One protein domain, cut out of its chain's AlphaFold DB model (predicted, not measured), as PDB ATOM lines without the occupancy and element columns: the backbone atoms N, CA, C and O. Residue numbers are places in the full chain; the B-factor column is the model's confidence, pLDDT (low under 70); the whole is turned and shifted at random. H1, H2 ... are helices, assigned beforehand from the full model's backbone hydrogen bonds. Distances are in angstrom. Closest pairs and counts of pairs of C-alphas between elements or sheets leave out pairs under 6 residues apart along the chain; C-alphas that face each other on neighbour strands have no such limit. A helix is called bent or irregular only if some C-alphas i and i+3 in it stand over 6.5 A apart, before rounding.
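AT A GLANCE: This is residues 411 to 485 of the 1054 residues of the protein "Predicted NTPase, NACHT family domain" of Salimicrobium salexigens (UniProt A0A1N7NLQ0). The longest helix, H5, crosses one side of H4, the helix in the middle; H1 packs on the opposite side of H4, and H2 packs on H1. H3 lies near the first turns of H4 and H5. The printed part has 75 residues, 56 of them in five named helices, H1 to H5 in order along the chain, with no named strand; its class is all helix, and it is compact, with a radius of gyration of the C-alphas of 11.9 A and spans of 34 by 26 by 21 A.

HOW THE PARTS SIT: H5, residues 465 to 483, touches H4, residues 443 to 456, at a steep tilt of 54 degrees; their closest C-alphas, Phe 472 and Met 448, are 6.1 A apart. H4 touches H1, residues 411 to 421, at a shallow tilt of 33 degrees, only just short of steep; the closest C-alphas, Lys 454 and Leu 421, are 6.5 A apart. H1 touches H2, residues 425 to 430, closest at C-alphas 414 and 425, 4.3 A. H3, residues 434 to 439, is close to H4 but not clearly touching: C-alphas 439 and 445, the closest, are 6.0 A apart. Each O i to N i+4 pair is within hydrogen-bond range in H1, H2 and H4; 1 of 2 in H3, 12 of 15 in H5.

IN THESE COORDINATES: H5 spans 25.1 A from C-alpha 465 (193.260, 171.682, 106.298) to C-alpha 483 (197.889, 193.979, 116.910), with a kink of 42 degrees near residue 477; it is irregular, only just, C-alphas 477 and 480 being 7.0 A apart. H4 spans 20.1 A.

THE WHOLE: The printed part has no cut and no long link. pLDDT is under 70 at residues 433 to 435, 457 to 460 and 479 to 485.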
ATOM      1  N   ALA A 411     179.183 184.090  96.100       79.88
ATOM      2  CA  ALA A 411     178.811 185.498  96.242       79.88
ATOM      3  C   ALA A 411     178.987 186.003  97.686       79.88
ATOM      4  O   ALA A 411     179.580 187.056  97.902       79.88
ATOM      5  N   VAL A 412     178.540 185.211  98.667       78.12
ATOM      6  CA  VAL A 412     178.658 185.525 100.100       78.12
ATOM      7  C   VAL A 412     180.123 185.522 100.528       78.12
ATOM      8  O   VAL A 412     180.568 186.411 101.245       78.12
ATOM      9  N   ILE A 413     180.895 184.547 100.042       84.50
ATOM     10  CA  ILE A 413     182.332 184.470 100.312       84.50
ATOM     11  C   ILE A 413     183.050 185.711  99.760       84.50
ATOM     12  O   ILE A 413     183.853 186.329 100.460       84.50
ATOM     13  N   SER A 414     182.742 186.105  98.520       83.44
ATOM     14  CA  SER A 414     183.323 187.295  97.896       83.44
ATOM     15  C   SER A 414     182.966 188.569  98.659       83.44
ATOM     16  O   SER A 414     183.818 189.440  98.812       83.44
ATOM     17  N   GLU A 415     181.721 188.702  99.115       75.69
ATOM     18  CA  GLU A 415     181.260 189.849  99.902       75.69
ATOM     19  C   GLU A 415     181.976 189.933 101.253       75.69
ATOM     20  O   GLU A 415     182.458 191.001 101.629       75.69
ATOM     21  N   TYR A 416     182.135 188.799 101.936       78.12
ATOM     22  CA  TYR A 416     182.883 188.730 103.187       78.12
ATOM     23  C   TYR A 416     184.349 189.152 102.999       78.12
ATOM     24  O   TYR A 416     184.857 190.000 103.731       78.12
ATOM     25  N   ILE A 417     185.014 188.640 101.957       80.12
ATOM     26  CA  ILE A 417     186.389 189.032 101.618       80.12
ATOM     27  C   ILE A 417     186.474 190.533 101.299       80.12
ATOM     28  O   ILE A 417     187.363 191.211 101.814       80.12
ATOM     29  N   ASN A 418     185.543 191.066 100.496       78.38
ATOM     30  CA  ASN A 418     185.459 192.499 100.192       78.38
ATOM     31  C   ASN A 418     185.393 193.340 101.472       78.38
ATOM     32  O   ASN A 418     186.133 194.316 101.626       78.38
ATOM     33  N   LYS A 419     184.501 192.956 102.394       73.50
ATOM     34  CA  LYS A 419     184.257 193.670 103.650       73.50
ATOM     35  C   LYS A 419     185.506 193.696 104.529       73.50
ATOM     36  O   LYS A 419     185.879 194.779 104.994       73.50
ATOM     37  N   GLU A 420     186.139 192.539 104.717       74.25
ATOM     38  CA  GLU A 420     187.235 192.344 105.674       74.25
ATOM     39  C   GLU A 420     188.606 192.788 105.159       74.25
ATOM     40  O   GLU A 420     189.414 193.311 105.931       74.25
ATOM     41  N   LEU A 421     188.881 192.589 103.867       75.94
ATOM     42  CA  LEU A 421     190.189 192.865 103.262       75.94
ATOM     43  C   LEU A 421     190.229 194.190 102.490       75.94
ATOM     44  O   LEU A 421     191.306 194.640 102.112       75.94
ATOM     45  N   LYS A 422     189.074 194.833 102.253       78.12
ATOM     46  CA  LYS A 422     188.947 196.041 101.407       78.12
ATOM     47  C   LYS A 422     189.520 195.845  99.993       78.12
ATOM     48  O   LYS A 422     190.000 196.792  99.375       78.12
ATOM     49  N   LEU A 423     189.451 194.618  99.478       77.31
ATOM     50  CA  LEU A 423     189.910 194.221  98.144       77.31
ATOM     51  C   LEU A 423     188.789 193.535  97.362       77.31
ATOM     52  O   LEU A 423     187.966 192.886  98.000       77.31
ATOM     53  N   PRO A 424     188.798 193.568  96.014       80.00
ATOM     54  CA  PRO A 424     187.833 192.830  95.203       80.00
ATOM     55  C   PRO A 424     187.883 191.314  95.484       80.00
ATOM     56  O   PRO A 424     188.789 190.605  95.049       80.00
ATOM     57  N   GLY A 425     186.889 190.791  96.198       77.44
ATOM     58  CA  GLY A 425     186.839 189.424  96.709       77.44
ATOM     59  C   GLY A 425     186.855 188.366  95.615       77.44
ATOM     60  O   GLY A 425     187.436 187.302  95.810       77.44
ATOM     61  N   TRP A 426     186.330 188.683  94.430       78.56
ATOM     62  CA  TRP A 426     186.411 187.812  93.258       78.56
ATOM     63  C   TRP A 426     187.860 187.591  92.789       78.56
ATOM     64  O   TRP A 426     188.179 186.498  92.329       78.56
ATOM     65  N   GLN A 427     188.751 188.582  92.943       80.38
ATOM     66  CA  GLN A 427     190.173 188.445  92.594       80.38
ATOM     67  C   GLN A 427     190.890 187.528  93.581       80.38
ATOM     68  O   GLN A 427     191.662 186.663  93.181       80.38
ATOM     69  N   VAL A 428     190.605 187.687  94.876       79.44
ATOM     70  CA  VAL A 428     191.170 186.827  95.924       79.44
ATOM     71  C   VAL A 428     190.679 185.390  95.749       79.44
ATOM     72  O   VAL A 428     191.484 184.466  95.775       79.44
ATOM     73  N   LEU A 429     189.379 185.200  95.497       81.50
ATOM     74  CA  LEU A 429     188.781 183.890  95.230       81.50
ATOM     75  C   LEU A 429     189.380 183.195  94.008       81.50
ATOM     76  O   LEU A 429     189.550 181.980  94.037       81.50
ATOM     77  N   HIS A 430     189.716 183.942  92.954       78.88
ATOM     78  CA  HIS A 430     190.369 183.379  91.773       78.88
ATOM     79  C   HIS A 430     191.756 182.801  92.097       78.88
ATOM     80  O   HIS A 430     192.173 181.834  91.472       78.88
ATOM     81  N   ASN A 431     192.453 183.358  93.089       73.56
ATOM     82  CA  ASN A 431     193.766 182.875  93.523       73.56
ATOM     83  C   ASN A 431     193.681 181.722  94.540       73.56
ATOM     84  O   ASN A 431     194.709 181.166  94.924       73.56
ATOM     85  N   ILE A 432     192.475 181.372  95.004       75.81
ATOM     86  CA  ILE A 432     192.238 180.221  95.875       75.81
ATOM     87  C   ILE A 432     191.864 179.026  94.992       75.81
ATOM     88  O   ILE A 432     190.738 178.912  94.506       75.81
ATOM     89  N   GLU A 433     192.815 178.117  94.800       68.44
ATOM     90  CA  GLU A 433     192.663 176.931  93.952       68.44
ATOM     91  C   GLU A 433     192.559 175.628  94.772       68.44
ATOM     92  O   GLU A 433     192.803 175.596  95.983       68.44
ATOM     93  N   GLY A 434     192.150 174.544  94.103       66.38
ATOM     94  CA  GLY A 434     192.119 173.184  94.648       66.38
ATOM     95  C   GLY A 434     191.271 173.007  95.915       66.38
ATOM     96  O   GLY A 434     190.199 173.601  96.082       66.38
ATOM     97  N   ASN A 435     191.765 172.176  96.839       67.69
ATOM     98  CA  ASN A 435     191.041 171.776  98.051       67.69
ATOM     99  C   ASN A 435     190.683 172.966  98.954       67.69
ATOM    100  O   ASN A 435     189.613 172.957  99.570       67.69
ATOM    101  N   LEU A 436     191.497 174.029  98.984       75.31
ATOM    102  CA  LEU A 436     191.213 175.224  99.782       75.31
ATOM    103  C   LEU A 436     189.928 175.935  99.329       75.31
ATOM    104  O   LEU A 436     189.143 176.366 100.176       75.31
ATOM    105  N   ARG A 437     189.644 175.983  98.018       80.00
ATOM    106  CA  ARG A 437     188.404 176.583  97.486       80.00
ATOM    107  C   ARG A 437     187.155 175.852  97.970       80.00
ATOM    108  O   ARG A 437     186.110 176.463  98.187       80.00
ATOM    109  N   SER A 438     187.257 174.536  98.145       79.06
ATOM    110  CA  SER A 438     186.179 173.727  98.713       79.06
ATOM    111  C   SER A 438     186.020 173.970 100.219       79.06
ATOM    112  O   SER A 438     184.891 174.091 100.695       79.06
ATOM    113  N   LEU A 439     187.137 174.140 100.943       81.88
ATOM    114  CA  LEU A 439     187.161 174.365 102.388       81.88
ATOM    115  C   LEU A 439     186.530 175.706 102.770       81.88
ATOM    116  O   LEU A 439     185.713 175.735 103.681       81.88
ATOM    117  N   ILE A 440     186.818 176.803 102.064       85.38
ATOM    118  CA  ILE A 440     186.272 178.139 102.395       85.38
ATOM    119  C   ILE A 440     184.750 178.266 102.207       85.38
ATOM    120  O   ILE A 440     184.163 179.286 102.552       85.38
ATOM    121  N   LYS A 441     184.075 177.232 101.693       86.38
ATOM    122  CA  LYS A 441     182.608 177.146 101.756       86.38
ATOM    123  C   LYS A 441     182.097 176.883 103.176       86.38
ATOM    124  O   LYS A 441     180.910 177.068 103.445       86.38
ATOM    125  N   ASN A 442     182.978 176.445 104.068       83.88
ATOM    126  CA  ASN A 442     182.749 176.328 105.495       83.88
ATOM    127  C   ASN A 442     183.067 177.676 106.185       83.88
ATOM    128  O   ASN A 442     184.183 178.180 106.025       83.88
ATOM    129  N   PRO A 443     182.131 178.244 106.972       81.38
ATOM    130  CA  PRO A 443     182.311 179.501 107.702       81.38
ATOM    131  C   PRO A 443     183.617 179.620 108.489       81.38
ATOM    132  O   PRO A 443     184.308 180.628 108.366       81.38
ATOM    133  N   LEU A 444     183.977 178.593 109.267       79.81
ATOM    134  CA  LEU A 444     185.190 178.616 110.080       79.81
ATOM    135  C   LEU A 444     186.442 178.693 109.200       79.81
ATOM    136  O   LEU A 444     187.338 179.485 109.475       79.81
ATOM    137  N   PHE A 445     186.500 177.912 108.118       83.56
ATOM    138  CA  PHE A 445     187.671 177.912 107.236       83.56
ATOM    139  C   PHE A 445     187.796 179.196 106.423       83.56
ATOM    140  O   PHE A 445     188.913 179.692 106.270       83.56
ATOM    141  N   LEU A 446     186.683 179.768 105.947       83.75
ATOM    142  CA  LEU A 446     186.692 181.096 105.330       83.75
ATOM    143  C   LEU A 446     187.286 182.121 106.288       83.75
ATOM    144  O   LEU A 446     188.216 182.848 105.941       83.75
ATOM    145  N   PHE A 447     186.760 182.125 107.506       79.06
ATOM    146  CA  PHE A 447     187.172 183.037 108.544       79.06
ATOM    147  C   PHE A 447     188.685 182.917 108.851       79.06
ATOM    148  O   PHE A 447     189.419 183.913 108.820       79.06
ATOM    149  N   MET A 448     189.180 181.695 109.079       80.81
ATOM    150  CA  MET A 448     190.605 181.433 109.324       80.81
ATOM    151  C   MET A 448     191.472 181.895 108.141       80.81
ATOM    152  O   MET A 448     192.499 182.541 108.343       80.81
ATOM    153  N   THR A 449     191.038 181.611 106.907       82.31
ATOM    154  CA  THR A 449     191.766 181.972 105.676       82.31
ATOM    155  C   THR A 449     191.898 183.484 105.529       82.31
ATOM    156  O   THR A 449     192.997 183.989 105.307       82.31
ATOM    157  N   VAL A 450     190.796 184.219 105.697       80.06
ATOM    158  CA  VAL A 450     190.778 185.688 105.607       80.06
ATOM    159  C   VAL A 450     191.669 186.317 106.676       80.06
ATOM    160  O   VAL A 450     192.407 187.253 106.377       80.06
ATOM    161  N   SER A 451     191.680 185.768 107.890       77.00
ATOM    162  CA  SER A 451     192.529 186.268 108.981       77.00
ATOM    163  C   SER A 451     194.013 186.104 108.703       77.00
ATOM    164  O   SER A 451     194.789 187.036 108.904       77.00
ATOM    165  N   ILE A 452     194.404 184.939 108.183       78.12
ATOM    166  CA  ILE A 452     195.788 184.687 107.780       78.12
ATOM    167  C   ILE A 452     196.180 185.639 106.649       78.12
ATOM    168  O   ILE A 452     197.225 186.277 106.738       78.12
ATOM    169  N   LEU A 453     195.334 185.801 105.626       78.50
ATOM    170  CA  LEU A 453     195.591 186.719 104.510       78.50
ATOM    171  C   LEU A 453     195.791 188.169 104.964       78.50
ATOM    172  O   LEU A 453     196.677 188.856 104.449       78.50
ATOM    173  N   LYS A 454     194.987 188.618 105.934       76.19
ATOM    174  CA  LYS A 454     195.045 189.971 106.503       76.19
ATOM    175  C   LYS A 454     196.402 190.252 107.154       76.19
ATOM    176  O   LYS A 454     196.932 191.349 107.013       76.19
ATOM    177  N   VAL A 455     196.978 189.252 107.821       70.69
ATOM    178  CA  VAL A 455     198.266 189.357 108.531       70.69
ATOM    179  C   VAL A 455     199.450 189.164 107.584       70.69
ATOM    180  O   VAL A 455     200.444 189.876 107.680       70.69
ATOM    181  N   THR A 456     199.356 188.237 106.629       72.31
ATOM    182  CA  THR A 456     200.460 187.917 105.706       72.31
ATOM    183  C   THR A 456     200.570 188.887 104.527       72.31
ATOM    184  O   THR A 456     201.442 188.723 103.667       72.31
ATOM    185  N   GLY A 457     199.689 189.891 104.451       67.62
ATOM    186  CA  GLY A 457     199.636 190.843 103.345       67.62
ATOM    187  C   GLY A 457     199.355 190.158 102.006       67.62
ATOM    188  O   GLY A 457     199.955 190.526 100.996       67.62
ATOM    189  N   TYR A 458     198.482 189.145 102.011       67.56
ATOM    190  CA  TYR A 458     198.054 188.374 100.833       67.56
ATOM    191  C   TYR A 458     199.122 187.479 100.184       67.56
ATOM    192  O   TYR A 458     198.951 187.045  99.047       67.56
ATOM    193  N   ARG A 459     200.237 187.199 100.873       62.25
ATOM    194  CA  ARG A 459     201.395 186.513 100.263       62.25
ATOM    195  C   ARG A 459     201.411 184.998 100.433       62.25
ATOM    196  O   ARG A 459     202.105 184.327  99.675       62.25
ATOM    197  N   SER A 460     200.697 184.452 101.416       66.38
ATOM    198  CA  SER A 460     200.699 183.012 101.686       66.38
ATOM    199  C   SER A 460     199.305 182.493 102.021       66.38
ATOM    200  O   SER A 460     198.613 183.020 102.892       66.38
ATOM    201  N   LEU A 461     198.914 181.430 101.316       71.88
ATOM    202  CA  LEU A 461     197.696 180.667 101.560       71.88
ATOM    203  C   LEU A 461     198.067 179.270 102.075       71.88
ATOM    204  O   LEU A 461     198.998 178.661 101.540       71.88
ATOM    205  N   PRO A 462     197.361 178.756 103.094       74.38
ATOM    206  CA  PRO A 462     197.545 177.385 103.552       74.38
ATOM    207  C   PRO A 462     197.071 176.403 102.481       74.38
ATOM    208  O   PRO A 462     196.034 176.608 101.858       74.38
ATOM    209  N   LYS A 463     197.813 175.319 102.268       75.94
ATOM    210  CA  LYS A 463     197.558 174.387 101.157       75.94
ATOM    211  C   LYS A 463     196.630 173.238 101.523       75.94
ATOM    212  O   LYS A 463     196.009 172.638 100.652       75.94
ATOM    213  N   ASN A 464     196.527 172.927 102.812       81.88
ATOM    214  CA  ASN A 464     195.660 171.876 103.323       81.88
ATOM    215  C   ASN A 464     194.998 172.282 104.644       81.88
ATOM    216  O   ASN A 464     195.346 173.290 105.269       81.88
ATOM    217  N   LYS A 465     194.040 171.458 105.078       85.56
ATOM    218  CA  LYS A 465     193.260 171.682 106.298       85.56
ATOM    219  C   LYS A 465     194.160 171.839 107.531       85.56
ATOM    220  O   LYS A 465     193.934 172.748 108.316       85.56
ATOM    221  N   ALA A 466     195.186 171.008 107.707       89.69
ATOM    222  CA  ALA A 466     196.063 171.082 108.876       89.69
ATOM    223  C   ALA A 466     196.971 172.324 108.872       89.69
ATOM    224  O   ALA A 466     197.157 172.944 109.917       89.69
ATOM    225  N   GLU A 467     197.493 172.728 107.712       86.00
ATOM    226  CA  GLU A 467     198.254 173.977 107.572       86.00
ATOM    227  C   GLU A 467     197.420 175.203 107.936       86.00
ATOM    228  O   GLU A 467     197.917 176.092 108.624       86.00
ATOM    229  N   LEU A 468     196.145 175.227 107.531       87.19
ATOM    230  CA  LEU A 468     195.217 176.297 107.889       87.19
ATOM    231  C   LEU A 468     195.095 176.427 109.415       87.19
ATOM    232  O   LEU A 468     195.190 177.536 109.941       87.19
ATOM    233  N   TYR A 469     194.962 175.307 110.137       89.44
ATOM    234  CA  TYR A 469     194.969 175.308 111.606       89.44
ATOM    235  C   TYR A 469     196.306 175.744 112.189       89.44
ATOM    236  O   TYR A 469     196.309 176.582 113.084       89.44
ATOM    237  N   ASN A 470     197.428 175.234 111.682       88.38
ATOM    238  CA  ASN A 470     198.753 175.618 112.163       88.38
ATOM    239  C   ASN A 470     198.977 177.136 112.046       88.38
ATOM    240  O   ASN A 470     199.322 177.793 113.025       88.38
ATOM    241  N   SER A 471     198.721 177.713 110.868       86.12
ATOM    242  CA  SER A 471     198.845 179.155 110.641       86.12
ATOM    243  C   SER A 471     197.886 179.962 111.516       86.12
ATOM    244  O   SER A 471     198.279 180.991 112.062       86.12
ATOM    245  N   PHE A 472     196.650 179.491 111.694       85.50
ATOM    246  CA  PHE A 472     195.667 180.186 112.518       85.50
ATOM    247  C   PHE A 472     195.994 180.131 114.020       85.50
ATOM    248  O   PHE A 472     195.879 181.140 114.711       85.50
ATOM    249  N   ILE A 473     196.458 178.990 114.532       87.31
ATOM    250  CA  ILE A 473     196.901 178.832 115.926       87.31
ATOM    251  C   ILE A 473     198.081 179.761 116.217       87.31
ATOM    252  O   ILE A 473     198.074 180.450 117.233       87.31
ATOM    253  N   ARG A 474     199.056 179.846 115.304       84.62
ATOM    254  CA  ARG A 474     200.189 180.779 115.419       84.62
ATOM    255  C   ARG A 474     199.734 182.230 115.452       84.62
ATOM    256  O   ARG A 474     200.174 182.990 116.310       84.62
ATOM    257  N   PHE A 475     198.796 182.592 114.578       80.12
ATOM    258  CA  PHE A 475     198.171 183.911 114.606       80.12
ATOM    259  C   PHE A 475     197.528 184.218 115.972       80.12
ATOM    260  O   PHE A 475     197.755 185.296 116.522       80.12
ATOM    261  N   LEU A 476     196.775 183.270 116.547       79.00
ATOM    262  CA  LEU A 476     196.140 183.433 117.861       79.00
ATOM    263  C   LEU A 476     197.147 183.530 119.015       79.00
ATOM    264  O   LEU A 476     196.892 184.248 119.981       79.00
ATOM    265  N   MET A 477     198.263 182.804 118.931       79.88
ATOM    266  CA  MET A 477     199.270 182.740 119.989       79.88
ATOM    267  C   MET A 477     200.266 183.905 119.972       79.88
ATOM    268  O   MET A 477     200.791 184.222 121.032       79.88
ATOM    269  N   GLU A 478     200.543 184.531 118.823       75.81
ATOM    270  CA  GLU A 478     201.591 185.560 118.690       75.81
ATOM    271  C   GLU A 478     201.053 186.879 118.108       75.81
ATOM    272  O   GLU A 478     200.909 187.874 118.822       75.81
ATOM    273  N   GLU A 479     200.722 186.884 116.815       66.94
ATOM    274  CA  GLU A 479     200.402 188.079 116.008       66.94
ATOM    275  C   GLU A 479     199.231 188.909 116.558       66.94
ATOM    276  O   GLU A 479     199.259 190.143 116.552       66.94
ATOM    277  N   ARG A 480     198.209 188.243 117.107       65.94
ATOM    278  CA  ARG A 480     197.014 188.898 117.659       65.94
ATOM    279  C   ARG A 480     197.335 189.854 118.811       65.94
ATOM    280  O   ARG A 480     196.723 190.916 118.919       65.94
ATOM    281  N   ASN A 481     198.281 189.500 119.679       63.00
ATOM    282  CA  ASN A 481     198.618 190.332 120.837       63.00
ATOM    283  C   ASN A 481     199.428 191.569 120.433       63.00
ATOM    284  O   ASN A 481     199.186 192.651 120.974       63.00
ATOM    285  N   TYR A 482     200.280 191.449 119.410       63.94
ATOM    286  CA  TYR A 482     200.955 192.599 118.806       63.94
ATOM    287  C   TYR A 482     199.952 193.599 118.217       63.94
ATOM    288  O   TYR A 482     200.055 194.796 118.484       63.94
ATOM    289  N   GLN A 483     198.930 193.121 117.499       59.25
ATOM    290  CA  GLN A 483     197.889 193.979 116.910       59.25
ATOM    291  C   GLN A 483     197.034 194.714 117.955       59.25
ATOM    292  O   GLN A 483     196.564 195.820 117.700       59.25
ATOM    293  N   LYS A 484     196.869 194.150 119.156       59.06
ATOM    294  CA  LYS A 484     196.168 194.808 120.274       59.06
ATOM    295  C   LYS A 484     196.997 195.889 120.982       59.06
ATOM    296  O   LYS A 484     196.513 196.473 121.949       59.06
ATOM    297  N   GLY A 485     198.247 196.123 120.572       56.25
ATOM    298  CA  GLY A 485     199.179 196.995 121.295       56.25
ATOM    299  C   GLY A 485     199.626 196.421 122.647       56.25
ATOM    300  O   GLY A 485     200.213 197.134 123.462       56.25
TER     301      GLY A 485